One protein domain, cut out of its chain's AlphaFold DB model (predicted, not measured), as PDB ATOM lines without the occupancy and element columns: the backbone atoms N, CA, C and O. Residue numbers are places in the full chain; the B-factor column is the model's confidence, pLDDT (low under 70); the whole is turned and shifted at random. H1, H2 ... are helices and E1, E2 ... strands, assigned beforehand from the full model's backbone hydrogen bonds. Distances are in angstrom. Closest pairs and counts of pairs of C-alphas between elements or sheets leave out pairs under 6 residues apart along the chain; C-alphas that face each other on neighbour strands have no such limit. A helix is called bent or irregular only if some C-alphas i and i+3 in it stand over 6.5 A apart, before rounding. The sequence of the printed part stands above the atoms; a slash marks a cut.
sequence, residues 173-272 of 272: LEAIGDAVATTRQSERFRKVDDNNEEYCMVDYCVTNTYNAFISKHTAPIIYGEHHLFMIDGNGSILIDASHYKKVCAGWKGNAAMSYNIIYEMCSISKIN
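This is residues 173 to 272 of the 272 residues of an uncharacterized protein of Beijerinckia indica subsp. indica (strain ATCC 9039 / DSM 1715 / NCIMB 8712) (UniProt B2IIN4). A six-stranded sheet is folded back on itself and curled like part of a barrel, with the long, bent strand E3 as the turn between a leaf of E1 and E2 and a leaf of E6, E5 and E4. Helices H1 and H2 make a corner at one end of it, and the loop of residues 173 to 187 makes the opposite end. The printed part has 100 residues, with six named strands followed by two named helices; the sheet's order is E1 E2 E3 E6 E5 E4, all antiparallel, and the class is mixed, helices and strands. The whole is compact, with a radius of gyration of the C-alphas of 14.0 A, yet elongated, spanning 44 by 26 by 19 A.

Residues 173 to 187 hold no named element. E1 is residues 188 to 191, 10.3 A long, beginning at C-alpha 188 (49.775, -20.102, -38.075). E2 is residues 196 to 200, 13.1 A. E3 is residues 205 to 213, 23.6 A, ending at C-alpha 213 (42.647, -25.394, -19.597). E4 is residues 221 to 225, 11.1 A; E5 is residues 229 to 232, 10.4 A; E6 is residues 237 to 240, 10.1 A. H1 is residues 241 to 249, 12.2 A, and H2 is residues 257 to 266, 14.4 A, ending at C-alpha 266 (38.345, -35.047, -19.007).

E1 E2 E3 and E4 E5 E6 are meanders, each strand the antiparallel neighbour of the one before. E3 E4 E5 E6 form a Greek key, a meander whose last strand is also the antiparallel neighbour of E3. In E1 and E2, a hairpin, N 190 and O 198 are 2.8 A apart, within hydrogen-bond range. E3 bends by 55 degrees at residue 209; residues 205 to 209 pair with E2, N 199 to O 206 at 2.8 A, and 210 to 213 with E6, N 213 to O 237 at 2.8 A. Between E5 and E6, a hairpin, N 230 and O 238 are within hydrogen-bond range at 2.9 A, and between E4 and E5, also a hairpin, N 225 and O 229 are within hydrogen-bond range at 2.9 A. In this folded sheet, E1 and E2 face E6, E5 and E4 with 20 pairs of C-alphas within 11 A. H1 and H2 are on the same face of the sheet. H1 stands up from it, rising 45 degrees, at a height over the sheet of 9.6 A; H2, at 8.9 A, runs across the strands, at 82 degrees to E6 on the local plane. The helices touch, about perpendicular at 73 degrees, their closest C-alphas those of Cys 248 and Cys 266, 5.4 A apart. In both, every O i to N i+4 pair is within hydrogen-bond range.

The C-alphas farthest apart, of Thr 183 and Ile 271, are 44.6 A apart. The printed part has no cut and no long link. Mean pLDDT of the printed part is 75.5; residues 173 to 186, 250 to 258 and 267 to 272 are under 70.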
ATOM      1  N   LEU A 173      54.134 -20.080 -33.488       56.22
ATOM      2  CA  LEU A 173      53.552 -20.459 -34.772       56.22
ATOM      3  C   LEU A 173      52.857 -19.191 -35.295       56.22
ATOM      4  O   LEU A 173      51.920 -18.720 -34.658       56.22
ATOM      5  N   GLU A 174      53.449 -18.551 -36.314       48.06
ATOM      6  CA  GLU A 174      53.393 -17.087 -36.477       48.06
ATOM      7  C   GLU A 174      51.964 -16.541 -36.396       48.06
ATOM      8  O   GLU A 174      51.046 -17.083 -37.019       48.06
ATOM      9  N   ALA A 175      51.785 -15.423 -35.687       45.28
ATOM     10  CA  ALA A 175      50.558 -14.651 -35.796       45.28
ATOM     11  C   ALA A 175      50.377 -14.215 -37.255       45.28
ATOM     12  O   ALA A 175      51.303 -13.711 -37.895       45.28
ATOM     13  N   ILE A 176      49.182 -14.420 -37.807       47.31
ATOM     14  CA  ILE A 176      48.851 -13.969 -39.161       47.31
ATOM     15  C   ILE A 176      48.962 -12.436 -39.181       47.31
ATOM     16  O   ILE A 176      48.059 -11.747 -38.708       47.31
ATOM     17  N   GLY A 177      50.076 -11.901 -39.692       44.50
ATOM     18  CA  GLY A 177      50.298 -10.453 -39.733       44.50
ATOM     19  C   GLY A 177      51.731  -9.971 -39.970       44.50
ATOM     20  O   GLY A 177      51.877  -8.878 -40.511       44.50
ATOM     21  N   ASP A 178      52.768 -10.759 -39.662       39.00
ATOM     22  CA  ASP A 178      54.161 -10.310 -39.815       39.00
ATOM     23  C   ASP A 178      54.845 -10.877 -41.072       39.00
ATOM     24  O   ASP A 178      54.719 -12.042 -41.442       39.00
ATOM     25  N   ALA A 179      55.542 -10.000 -41.795       35.75
ATOM     26  CA  ALA A 179      55.957 -10.182 -43.187       35.75
ATOM     27  C   ALA A 179      57.174 -11.107 -43.416       35.75
ATOM     28  O   ALA A 179      57.827 -10.995 -44.455       35.75
ATOM     29  N   VAL A 180      57.502 -12.017 -42.495       41.38
ATOM     30  CA  VAL A 180      58.699 -12.881 -42.608       41.38
ATOM     31  C   VAL A 180      58.341 -14.364 -42.551       41.38
ATOM     32  O   VAL A 180      59.045 -15.185 -41.980       41.38
ATOM     33  N   ALA A 181      57.275 -14.735 -43.253       42.84
ATOM     34  CA  ALA A 181      56.952 -16.129 -43.493       42.84
ATOM     35  C   ALA A 181      58.007 -16.788 -44.394       42.84
ATOM     36  O   ALA A 181      57.931 -16.711 -45.626       42.84
ATOM     37  N   THR A 182      58.995 -17.458 -43.801       39.91
ATOM     38  CA  THR A 182      59.906 -18.298 -44.579       39.91
ATOM     39  C   THR A 182      59.228 -19.620 -44.923       39.91
ATOM     40  O   THR A 182      58.580 -20.296 -44.128       39.91
ATOM     41  N   THR A 183      59.294 -19.930 -46.207       42.59
ATOM     42  CA  THR A 183      58.603 -21.020 -46.878       42.59
ATOM     43  C   THR A 183      59.061 -22.384 -46.370       42.59
ATOM     44  O   THR A 183      60.157 -22.814 -46.726       42.59
ATOM     45  N   ARG A 184      58.197 -23.066 -45.606       40.78
ATOM     46  CA  ARG A 184      57.838 -24.504 -45.670       40.78
ATOM     47  C   ARG A 184      57.156 -24.888 -44.344       40.78
ATOM     48  O   ARG A 184      57.836 -25.092 -43.354       40.78
ATOM     49  N   GLN A 185      55.823 -25.015 -44.368       53.09
ATOM     50  CA  GLN A 185      54.968 -25.564 -43.292       53.09
ATOM     51  C   GLN A 185      54.671 -24.704 -42.046       53.09
ATOM     52  O   GLN A 185      54.446 -25.272 -40.981       53.09
ATOM     53  N   SER A 186      54.590 -23.370 -42.118       63.72
ATOM     54  CA  SER A 186      54.121 -22.632 -40.935       63.72
ATOM     55  C   SER A 186      52.604 -22.733 -40.801       63.72
ATOM     56  O   SER A 186      51.856 -21.965 -41.406       63.72
ATOM     57  N   GLU A 187      52.153 -23.712 -40.021       73.94
ATOM     58  CA  GLU A 187      50.911 -23.572 -39.266       73.94
ATOM     59  C   GLU A 187      50.952 -22.221 -38.543       73.94
ATOM     60  O   GLU A 187      51.960 -21.869 -37.926       73.94
ATOM     61  N   ARG A 188      49.886 -21.436 -38.673       78.25
ATOM     62  CA  ARG A 188      49.775 -20.102 -38.075       78.25
ATOM     63  C   ARG A 188      48.544 -20.022 -37.218       78.25
ATOM     64  O   ARG A 188      47.516 -20.587 -37.582       78.25
ATOM     65  N   PHE A 189      48.648 -19.278 -36.129       81.25
ATOM     66  CA  PHE A 189      47.555 -19.105 -35.187       81.25
ATOM     67  C   PHE A 189      47.340 -17.621 -34.944       81.25
ATOM     68  O   PHE A 189      48.284 -16.876 -34.696       81.25
ATOM     69  N   ARG A 190      46.093 -17.172 -35.033       83.12
ATOM     70  CA  ARG A 190      45.713 -15.797 -34.725       83.12
ATOM     71  C   ARG A 190      44.549 -15.796 -33.759       83.12
ATOM     72  O   ARG A 190      43.464 -16.266 -34.098       83.12
ATOM     73  N   LYS A 191      44.743 -15.107 -32.639       84.88
ATOM     74  CA  LYS A 191      43.657 -14.802 -31.720       84.88
ATOM     75  C   LYS A 191      42.646 -13.890 -32.395       84.88
ATOM     76  O   LYS A 191      42.977 -12.779 -32.815       84.88
ATOM     77  N   VAL A 192      41.416 -14.378 -32.524       87.56
ATOM     78  CA  VAL A 192      40.292 -13.615 -33.082       87.56
ATOM     79  C   VAL A 192      39.556 -12.897 -31.956       87.56
ATOM     80  O   VAL A 192      39.284 -11.703 -32.064       87.56
ATOM     81  N   ASP A 193      39.281 -13.612 -30.866       88.00
ATOM     82  CA  ASP A 193      38.697 -13.086 -29.631       88.00
ATOM     83  C   ASP A 193      39.068 -13.980 -28.429       88.00
ATOM     84  O   ASP A 193      40.001 -14.772 -28.503       88.00
ATOM     85  N   ASP A 194      38.381 -13.834 -27.294       84.44
ATOM     86  CA  ASP A 194      38.689 -14.575 -26.064       84.44
ATOM     87  C   ASP A 194      38.533 -16.098 -26.170       84.44
ATOM     88  O   ASP A 194      39.181 -16.812 -25.408       84.44
ATOM     89  N   ASN A 195      37.682 -16.595 -27.074       85.81
ATOM     90  CA  ASN A 195      37.398 -18.027 -27.208       85.81
ATOM     91  C   ASN A 195      37.697 -18.574 -28.604       85.81
ATOM     92  O   ASN A 195      37.585 -19.782 -28.807       85.81
ATOM     93  N   ASN A 196      38.018 -17.718 -29.572       90.12
ATOM     94  CA  ASN A 196      38.232 -18.120 -30.951       90.12
ATOM     95  C   ASN A 196      39.676 -17.876 -31.394       90.12
ATOM     96  O   ASN A 196      40.184 -16.756 -31.325       90.12
ATOM     97  N   GLU A 197      40.282 -18.927 -31.941       90.44
ATOM     98  CA  GLU A 197      41.579 -18.882 -32.614       90.44
ATOM     99  C   GLU A 197      41.384 -19.252 -34.087       90.44
ATOM    100  O   GLU A 197      40.643 -20.181 -34.434       90.44
ATOM    101  N   GLU A 198      42.053 -18.522 -34.968       88.94
ATOM    102  CA  GLU A 198      42.155 -18.840 -36.382       88.94
ATOM    103  C   GLU A 198      43.447 -19.609 -36.633       88.94
ATOM    104  O   GLU A 198      44.536 -19.089 -36.418       88.94
ATOM    105  N   TYR A 199      43.308 -20.842 -37.104       86.81
ATOM    106  CA  TYR A 199      44.399 -21.666 -37.601       86.81
ATOM    107  C   TYR A 199      44.501 -21.517 -39.117       86.81
ATOM    108  O   TYR A 199      43.503 -21.709 -39.814       86.81
ATOM    109  N   CYS A 200      45.692 -21.244 -39.637       82.44
ATOM    110  CA  CYS A 200      45.949 -21.212 -41.071       82.44
ATOM    111  C   CYS A 200      47.081 -22.146 -41.483       82.44
ATOM    112  O   CYS A 200      48.121 -22.234 -40.833       82.44
ATOM    113  N   MET A 201      46.875 -22.768 -42.636       78.75
ATOM    114  CA  MET A 201      47.881 -23.425 -43.461       78.75
ATOM    115  C   MET A 201      48.142 -22.587 -44.715       78.75
ATOM    116  O   MET A 201      47.538 -21.534 -44.918       78.75
ATOM    117  N   VAL A 202      49.052 -23.054 -45.572       75.44
ATOM    118  CA  VAL A 202      49.455 -22.359 -46.810       75.44
ATOM    119  C   VAL A 202      48.258 -21.968 -47.688       75.44
ATOM    120  O   VAL A 202      48.295 -20.931 -48.345       75.44
ATOM    121  N   ASP A 203      47.212 -22.789 -47.712       80.25
ATOM    122  CA  ASP A 203      46.094 -22.707 -48.650       80.25
ATOM    123  C   ASP A 203      44.717 -22.512 -47.999       80.25
ATOM    124  O   ASP A 203      43.739 -22.287 -48.715       80.25
ATOM    125  N   TYR A 204      44.605 -22.562 -46.668       83.38
ATOM    126  CA  TYR A 204      43.322 -22.379 -45.992       83.38
ATOM    127  C   TYR A 204      43.458 -21.846 -44.566       83.38
ATOM    128  O   TYR A 204      44.483 -22.018 -43.914       83.38
ATOM    129  N   CYS A 205      42.370 -21.255 -44.074       88.00
ATOM    130  CA  CYS A 205      42.217 -20.795 -42.701       88.00
ATOM    131  C   CYS A 205      40.898 -21.308 -42.122       88.00
ATOM    132  O   CYS A 205      39.882 -21.340 -42.820       88.00
ATOM    133  N   VAL A 206      40.908 -21.698 -40.850       90.50
ATOM    134  CA  VAL A 206      39.723 -22.114 -40.096       90.50
ATOM    135  C   VAL A 206      39.731 -21.410 -38.751       90.50
ATOM    136  O   VAL A 206      40.702 -21.491 -38.006       90.50
ATOM    137  N   THR A 207      38.629 -20.742 -38.423       93.19
ATOM    138  CA  THR A 207      38.382 -20.228 -37.075       93.19
ATOM    139  C   THR A 207      37.568 -21.246 -36.295       93.19
ATOM    140  O   THR A 207      36.483 -21.626 -36.736       93.19
ATOM    141  N   ASN A 208      38.074 -21.654 -35.133       93.50
ATOM    142  CA  ASN A 208      37.376 -22.556 -34.223       93.50
ATOM    143  C   ASN A 208      37.250 -21.931 -32.838       93.50
ATOM    144  O   ASN A 208      38.031 -21.060 -32.457       93.50
ATOM    145  N   THR A 209      36.279 -22.427 -32.079       94.69
ATOM    146  CA  THR A 209      36.120 -22.094 -30.665       94.69
ATOM    147  C   THR A 209      36.898 -23.091 -29.820       94.69
ATOM    148  O   THR A 209      36.705 -24.300 -29.958       94.69
ATOM    149  N   TYR A 210      37.716 -22.598 -28.897       91.62
ATOM    150  CA  TYR A 210      38.561 -23.414 -28.034       91.62
ATOM    151  C   TYR A 210      38.160 -23.286 -26.569       91.62
ATOM    152  O   TYR A 210      37.740 -22.231 -26.099       91.62
ATOM    153  N   ASN A 211      38.331 -24.379 -25.831       90.31
ATOM    154  CA  ASN A 211      38.344 -24.353 -24.376       90.31
ATOM    155  C   ASN A 211      39.798 -24.245 -23.909       90.31
ATOM    156  O   ASN A 211      40.615 -25.095 -24.273       90.31
ATOM    157  N   ALA A 212      40.101 -23.231 -23.099       89.62
ATOM    158  CA  ALA A 212      41.389 -23.102 -22.426       89.62
ATOM    159  C   ALA A 212      41.382 -23.871 -21.093       89.62
ATOM    160  O   ALA A 212      40.431 -23.771 -20.313       89.62
ATOM    161  N   PHE A 213      42.446 -24.625 -20.826       88.19
ATOM    162  CA  PHE A 213      42.647 -25.394 -19.597       88.19
ATOM    163  C   PHE A 213      43.963 -25.010 -18.921       88.19
ATOM    164  O   PHE A 213      44.874 -24.501 -19.570       88.19
ATOM    165  N   ILE A 214      44.064 -25.335 -17.624       84.56
ATOM    166  CA  ILE A 214      45.195 -25.052 -16.717       84.56
ATOM    167  C   ILE A 214      45.324 -23.565 -16.378       84.56
ATOM    168  O   ILE A 214      45.353 -23.207 -15.201       84.56
ATOM    169  N   SER A 215      45.339 -22.693 -17.382       84.31
ATOM    170  CA  SER A 215      45.434 -21.246 -17.220       84.31
ATOM    171  C   SER A 215      44.644 -20.518 -18.315       84.31
ATOM    172  O   SER A 215      43.922 -21.131 -19.103       84.31
ATOM    173  N   LYS A 216      44.683 -19.182 -18.306       86.44
ATOM    174  CA  LYS A 216      44.110 -18.380 -19.393       86.44
ATOM    175  C   LYS A 216      45.107 -18.325 -20.544       86.44
ATOM    176  O   LYS A 216      46.286 -18.088 -20.301       86.44
ATOM    177  N   HIS A 217      44.606 -18.403 -21.775       87.88
ATOM    178  CA  HIS A 217      45.423 -18.175 -22.958       87.88
ATOM    179  C   HIS A 217      45.812 -16.693 -23.088       87.88
ATOM    180  O   HIS A 217      45.005 -15.844 -23.501       87.88
ATOM    181  N   THR A 218      47.045 -16.381 -22.689       85.94
ATOM    182  CA  THR A 218      47.608 -15.018 -22.708       85.94
ATOM    183  C   THR A 218      48.989 -14.937 -23.352       85.94
ATOM    184  O   THR A 218      49.510 -13.833 -23.491       85.94
ATOM    185  N   ALA A 219      49.602 -16.071 -23.692       86.00
ATOM    186  CA  ALA A 219      50.908 -16.135 -24.344       86.00
ATOM    187  C   ALA A 219      50.771 -16.608 -25.800       86.00
ATOM    188  O   ALA A 219      49.749 -17.188 -26.145       86.00
ATOM    189  N   PRO A 220      51.778 -16.399 -26.663       84.44
ATOM    190  CA  PRO A 220      51.787 -16.974 -28.008       84.44
ATOM    191  C   PRO A 220      51.732 -18.509 -28.004       84.44
ATOM    192  O   PRO A 220      52.249 -19.154 -27.087       84.44
ATOM    193  N   ILE A 221      51.144 -19.091 -29.053       86.75
ATOM    194  CA  ILE A 221      51.125 -20.540 -29.282       86.75
ATOM    195  C   ILE A 221      52.524 -21.023 -29.673       86.75
ATOM    196  O   ILE A 221      53.083 -20.568 -30.670       86.75
ATOM    197  N   ILE A 222      53.073 -21.969 -28.912       85.50
ATOM    198  CA  ILE A 222      54.415 -22.539 -29.136       85.50
ATOM    199  C   ILE A 222      54.376 -23.901 -29.840       85.50
ATOM    200  O   ILE A 222      55.384 -24.354 -30.384       85.50
ATOM    201  N   TYR A 223      53.221 -24.566 -29.796       86.44
ATOM    202  CA  TYR A 223      53.001 -25.902 -30.325       86.44
ATOM    203  C   TYR A 223      51.533 -26.066 -30.717       86.44
ATOM    204  O   TYR A 223      50.640 -25.651 -29.975       86.44
ATOM    205  N   GLY A 224      51.295 -26.723 -31.849       84.38
ATOM    206  CA  GLY A 224      49.970 -27.092 -32.326       84.38
ATOM    207  C   GLY A 224      49.991 -28.471 -32.979       84.38
ATOM    208  O   GLY A 224      50.968 -28.852 -33.620       84.38
ATOM    209  N   GLU A 225      48.904 -29.217 -32.802       82.56
ATOM    210  CA  GLU A 225      48.560 -30.378 -33.624       82.56
ATOM    211  C   GLU A 225      47.365 -29.964 -34.490       82.56
ATOM    212  O   GLU A 225      46.195 -30.178 -34.141       82.56
ATOM    213  N   HIS A 226      47.664 -29.276 -35.597       81.50
ATOM    214  CA  HIS A 226      46.666 -28.632 -36.449       81.50
ATOM    215  C   HIS A 226      45.761 -27.660 -35.662       81.50
ATOM    216  O   HIS A 226      46.198 -26.966 -34.748       81.50
ATOM    217  N   HIS A 227      44.472 -27.610 -36.006       84.31
ATOM    218  CA  HIS A 227      43.448 -26.813 -35.326       84.31
ATOM    219  C   HIS A 227      42.752 -27.562 -34.174       84.31
ATOM    220  O   HIS A 227      41.681 -27.149 -33.734       84.31
ATOM    221  N   LEU A 228      43.271 -28.713 -33.732       86.06
ATOM    222  CA  LEU A 228      42.594 -29.539 -32.723       86.06
ATOM    223  C   LEU A 228      43.071 -29.232 -31.306       86.06
ATOM    224  O   LEU A 228      42.271 -29.215 -30.367       86.06
ATOM    225  N   PHE A 229      44.376 -29.027 -31.165       87.25
ATOM    226  CA  PHE A 229      45.067 -28.951 -29.890       87.25
ATOM    227  C   PHE A 229      46.247 -27.988 -30.002       87.25
ATOM    228  O   PHE A 229      47.022 -28.074 -30.954       87.25
ATOM    229  N   MET A 230      46.402 -27.105 -29.019       90.19
ATOM    230  CA  MET A 230      47.520 -26.168 -28.945       90.19
ATOM    231  C   MET A 230      48.023 -26.006 -27.516       90.19
ATOM    232  O   MET A 230      47.274 -26.193 -26.553       90.19
ATOM    233  N   ILE A 231      49.283 -25.588 -27.400       89.88
ATOM    234  CA  ILE A 231      49.925 -25.201 -26.144       89.88
ATOM    235  C   ILE A 231      50.496 -23.794 -26.312       89.88
ATOM    236  O   ILE A 231      51.202 -23.518 -27.286       89.88
ATOM    237  N   ASP A 232      50.213 -22.915 -25.355       90.19
ATOM    238  CA  ASP A 232      50.826 -21.589 -25.302       90.19
ATOM    239  C   ASP A 232      52.110 -21.554 -24.459       90.19
ATOM    240  O   ASP A 232      52.429 -22.486 -23.717       90.19
ATOM    241  N   GLY A 233      52.879 -20.471 -24.581       89.25
ATOM    242  CA  GLY A 233      54.168 -20.331 -23.895       89.25
ATOM    243  C   GLY A 233      54.096 -20.345 -22.360       89.25
ATOM    244  O   GLY A 233      55.118 -20.559 -21.712       89.25
ATOM    245  N   ASN A 234      52.912 -20.149 -21.770       90.31
ATOM    246  CA  ASN A 234      52.678 -20.229 -20.324       90.31
ATOM    247  C   ASN A 234      52.085 -21.585 -19.901       90.31
ATOM    248  O   ASN A 234      51.648 -21.737 -18.761       90.31
ATOM    249  N   GLY A 235      52.030 -22.554 -20.818       90.00
ATOM    250  CA  GLY A 235      51.541 -23.901 -20.559       90.00
ATOM    251  C   GLY A 235      50.017 -24.049 -20.578       90.00
ATOM    252  O   GLY A 235      49.526 -25.119 -20.208       90.00
ATOM    253  N   SER A 236      49.265 -23.029 -21.016       90.69
ATOM    254  CA  SER A 236      47.822 -23.161 -21.250       90.69
ATOM    255  C   SER A 236      47.581 -24.135 -22.398       90.69
ATOM    256  O   SER A 236      48.228 -24.046 -23.441       90.69
ATOM    257  N   ILE A 237      46.597 -25.019 -22.237       90.81
ATOM    258  CA  ILE A 237      46.155 -25.918 -23.310       90.81
ATOM    259  C   ILE A 237      44.892 -25.344 -23.934       90.81
ATOM    260  O   ILE A 237      43.938 -25.057 -23.210       90.81
ATOM    261  N   LEU A 238      44.851 -25.247 -25.260       90.62
ATOM    262  CA  LEU A 238      43.636 -24.945 -26.012       90.62
ATOM    263  C   LEU A 238      43.181 -26.186 -26.775       90.62
ATOM    264  O   LEU A 238      43.951 -26.775 -27.529       90.62
ATOM    265  N   ILE A 239      41.922 -26.583 -26.586       90.69
ATOM    266  CA  ILE A 239      41.326 -27.743 -27.267       90.69
ATOM    267  C   ILE A 239      40.072 -27.284 -27.994       90.69
ATOM    268  O   ILE A 239      39.218 -26.640 -27.377       90.69
ATOM    269  N   ASP A 240      39.941 -27.641 -29.274       91.12
ATOM    270  CA  ASP A 240      38.728 -27.361 -30.044       91.12
ATOM    271  C   ASP A 240      37.494 -27.859 -29.274       91.12
ATOM    272  O   ASP A 240      37.423 -29.012 -28.830       91.12
ATOM    273  N   ALA A 241      36.509 -26.984 -29.079       90.62
ATOM    274  CA  ALA A 241      35.391 -27.243 -28.180       90.62
ATOM    275  C   ALA A 241      34.522 -28.421 -28.649       90.62
ATOM    276  O   ALA A 241      33.940 -29.134 -27.819       90.62
ATOM    277  N   SER A 242      34.432 -28.645 -29.965       87.50
ATOM    278  CA  SER A 242      33.709 -29.787 -30.530       87.50
ATOM    279  C   SER A 242      34.465 -31.092 -30.276       87.50
ATOM    280  O   SER A 242      33.871 -32.097 -29.861       87.50
ATOM    281  N   HIS A 243      35.787 -31.049 -30.431       85.44
ATOM    282  CA  HIS A 243      36.677 -32.173 -30.221       85.44
ATOM    283  C   HIS A 243      36.734 -32.578 -28.745       85.44
ATOM    284  O   HIS A 243      36.532 -33.751 -28.427       85.44
ATOM    285  N   TYR A 244      36.877 -31.611 -27.834       86.44
ATOM    286  CA  TYR A 244      36.859 -31.837 -26.388       86.44
ATOM    287  C   TYR A 244      35.597 -32.592 -25.944       86.44
ATOM    288  O   TYR A 244      35.678 -33.639 -25.298       86.44
ATOM    289  N   LYS A 245      34.415 -32.115 -26.363       85.56
ATOM    290  CA  LYS A 245      33.131 -32.767 -26.050       85.56
ATOM    291  C   LYS A 245      33.080 -34.197 -26.575       85.56
ATOM    292  O   LYS A 245      32.640 -35.093 -25.859       85.56
ATOM    293  N   LYS A 246      33.536 -34.421 -27.810       83.69
ATOM    294  CA  LYS A 246      33.543 -35.747 -28.438       83.69
ATOM    295  C   LYS A 246      34.445 -36.726 -27.685       83.69
ATOM    296  O   LYS A 246      34.008 -37.841 -27.411       83.69
ATOM    297  N   VAL A 247      35.669 -36.321 -27.341       80.69
ATOM    298  CA  VAL A 247      36.627 -37.183 -26.631       80.69
ATOM    299  C   VAL A 247      36.136 -37.494 -25.218       80.69
ATOM    300  O   VAL A 247      36.110 -38.663 -24.831       80.69
ATOM    301  N   CYS A 248      35.651 -36.492 -24.475       83.06
ATOM    302  CA  CYS A 248      35.163 -36.703 -23.110       83.06
ATOM    303  C   CYS A 248      33.819 -37.447 -23.023       83.06
ATOM    304  O   CYS A 248      33.524 -38.039 -21.984       83.06
ATOM    305  N   ALA A 249      33.004 -37.453 -24.085       81.44
ATOM    306  CA  ALA A 249      31.746 -38.207 -24.130       81.44
ATOM    307  C   ALA A 249      31.942 -39.718 -24.346       81.44
ATOM    308  O   ALA A 249      31.047 -40.504 -24.036       81.44
ATOM    309  N   GLY A 250      33.092 -40.146 -24.870       69.88
ATOM    310  CA  GLY A 250      33.391 -41.561 -25.055       69.88
ATOM    311  C   GLY A 250      34.639 -41.784 -25.896       69.88
ATOM    312  O   GLY A 250      34.592 -41.701 -27.125       69.88
ATOM    313  N   TRP A 251      35.745 -42.134 -25.239       63.97
ATOM    314  CA  TRP A 251      36.962 -42.563 -25.918       63.97
ATOM    315  C   TRP A 251      36.779 -43.980 -26.473       63.97
ATOM    316  O   TRP A 251      36.432 -44.907 -25.741       63.97
ATOM    317  N   LYS A 252      37.000 -44.154 -27.779       58.34
ATOM    318  CA  LYS A 252      36.913 -45.457 -28.465       58.34
ATOM    319  C   LYS A 252      38.279 -46.078 -28.775       58.34
ATOM    320  O   LYS A 252      38.344 -46.999 -29.579       58.34
ATOM    321  N   GLY A 253      39.348 -45.587 -28.144       52.81
ATOM    322  CA  GLY A 253      40.708 -46.010 -28.456       52.81
ATOM    323  C   GLY A 253      41.201 -45.368 -29.751       52.81
ATOM    324  O   GLY A 253      40.963 -45.868 -30.844       52.81
ATOM    325  N   ASN A 254      41.901 -44.248 -29.619       51.62
ATOM    326  CA  ASN A 254      42.836 -43.760 -30.626       51.62
ATOM    327  C   ASN A 254      44.113 -43.390 -29.867       51.62
ATOM    328  O   ASN A 254      44.020 -42.723 -28.838       51.62
ATOM    329  N   ALA A 255      45.257 -43.895 -30.325       53.50
ATOM    330  CA  ALA A 255      46.547 -43.782 -29.647       53.50
ATOM    331  C   ALA A 255      47.265 -42.449 -29.921       53.50
ATOM    332  O   ALA A 255      48.408 -42.291 -29.505       53.50
ATOM    333  N   ALA A 256      46.624 -41.514 -30.629       64.19
ATOM    334  CA  ALA A 256      47.193 -40.198 -30.886       64.19
ATOM    335  C   ALA A 256      47.343 -39.386 -29.584       64.19
ATOM    336  O   ALA A 256      46.443 -39.349 -28.740       64.19
ATOM    337  N   MET A 257      48.497 -38.736 -29.444       68.12
ATOM    338  CA  MET A 257      48.946 -37.986 -28.267       68.12
ATOM    339  C   MET A 257      47.927 -36.971 -27.729       68.12
ATOM    340  O   MET A 257      47.679 -36.928 -26.521       68.12
ATOM    341  N   SER A 258      47.276 -36.207 -28.614       69.94
ATOM    342  CA  SER A 258      46.252 -35.221 -28.258       69.94
ATOM    343  C   SER A 258      45.094 -35.865 -27.506       69.94
ATOM    344  O   SER A 258      44.619 -35.314 -26.517       69.94
ATOM    345  N   TYR A 259      44.682 -37.077 -27.885       73.12
ATOM    346  CA  TYR A 259      43.612 -37.795 -27.190       73.12
ATOM    347  C   TYR A 259      44.014 -38.215 -25.777       73.12
ATOM    348  O   TYR A 259      43.164 -38.169 -24.888       73.12
ATOM    349  N   ASN A 260      45.278 -38.594 -25.554       76.75
ATOM    350  CA  ASN A 260      45.762 -38.974 -24.224       76.75
ATOM    351  C   ASN A 260      45.709 -37.777 -23.266       76.75
ATOM    352  O   ASN A 260      45.136 -37.895 -22.183       76.75
ATOM    353  N   ILE A 261      46.188 -36.602 -23.693       80.75
ATOM    354  CA  ILE A 261      46.095 -35.386 -22.870       80.75
ATOM    355  C   ILE A 261      44.656 -34.934 -22.681       80.75
ATOM    356  O   ILE A 261      44.264 -34.609 -21.561       80.75
ATOM    357  N   ILE A 262      43.830 -34.947 -23.728       79.25
ATOM    358  CA  ILE A 262      42.418 -34.585 -23.574       79.25
ATOM    359  C   ILE A 262      41.743 -35.524 -22.567       79.25
ATOM    360  O   ILE A 262      40.985 -35.055 -21.722       79.25
ATOM    361  N   TYR A 263      42.050 -36.824 -22.594       77.19
ATOM    362  CA  TYR A 263      41.521 -37.789 -21.631       77.19
ATOM    363  C   TYR A 263      41.989 -37.508 -20.197       77.19
ATOM    364  O   TYR A 263      41.168 -37.516 -19.275       77.19
ATOM    365  N   GLU A 264      43.273 -37.178 -20.004       77.19
ATOM    366  CA  GLU A 264      43.786 -36.688 -18.719       77.19
ATOM    367  C   GLU A 264      42.980 -35.467 -18.239       77.19
ATOM    368  O   GLU A 264      42.603 -35.397 -17.065       77.19
ATOM    369  N   MET A 265      42.621 -34.546 -19.143       78.00
ATOM    370  CA  MET A 265      41.825 -33.349 -18.832       78.00
ATOM    371  C   MET A 265      40.334 -33.634 -18.596       78.00
ATOM    372  O   MET A 265      39.703 -32.952 -17.787       78.00
ATOM    373  N   CYS A 266      39.744 -34.652 -19.234       78.69
ATOM    374  CA  CYS A 266      38.345 -35.047 -19.007       78.69
ATOM    375  C   CYS A 266      38.081 -35.472 -17.551       78.69
ATOM    376  O   CYS A 266      36.940 -35.439 -17.089       78.69
ATOM    377  N   SER A 267      39.123 -35.899 -16.829       64.88
ATOM    378  CA  SER A 267      39.036 -36.223 -15.402       64.88
ATOM    379  C   SER A 267      39.020 -34.981 -14.500       64.88
ATOM    380  O   SER A 267      38.426 -35.016 -13.425       64.88
ATOM    381  N   ILE A 268      39.606 -33.870 -14.958       57.38
ATOM    382  CA  ILE A 268      39.769 -32.623 -14.193       57.38
ATOM    383  C   ILE A 268      38.487 -31.779 -14.226       57.38
ATOM    384  O   ILE A 268      38.126 -31.163 -13.227       57.38
ATOM    385  N   SER A 269      37.729 -31.813 -15.325       49.56
ATOM    386  CA  SER A 269      36.454 -31.086 -15.459       49.56
ATOM    387  C   SER A 269      35.275 -31.695 -14.692       49.56
ATOM    388  O   SER A 269      34.202 -31.106 -14.672       49.56
ATOM    389  N   LYS A 270      35.452 -32.862 -14.057       43.97
ATOM    390  CA  LYS A 270      34.439 -33.482 -13.181       43.97
ATOM    391  C   LYS A 270      34.597 -33.110 -11.702       43.97
ATOM    392  O   LYS A 270      33.791 -33.553 -10.889       43.97
ATOM    393  N   ILE A 271      35.658 -32.378 -11.356       36.47
ATOM    394  CA  ILE A 271      36.024 -32.036  -9.971       36.47
ATOM    395  C   ILE A 271      35.718 -30.556  -9.654       36.47
ATOM    396  O   ILE A 271      35.669 -30.190  -8.482       36.47
ATOM    397  N   ASN A 272      35.425 -29.740 -10.674       34.94
ATOM    398  CA  ASN A 272      34.920 -28.366 -10.549       34.94
ATOM    399  C   ASN A 272      33.458 -28.277 -10.997       34.94
ATOM    400  O   ASN A 272      32.789 -27.304 -10.587       34.94
TER     401      ASN A 272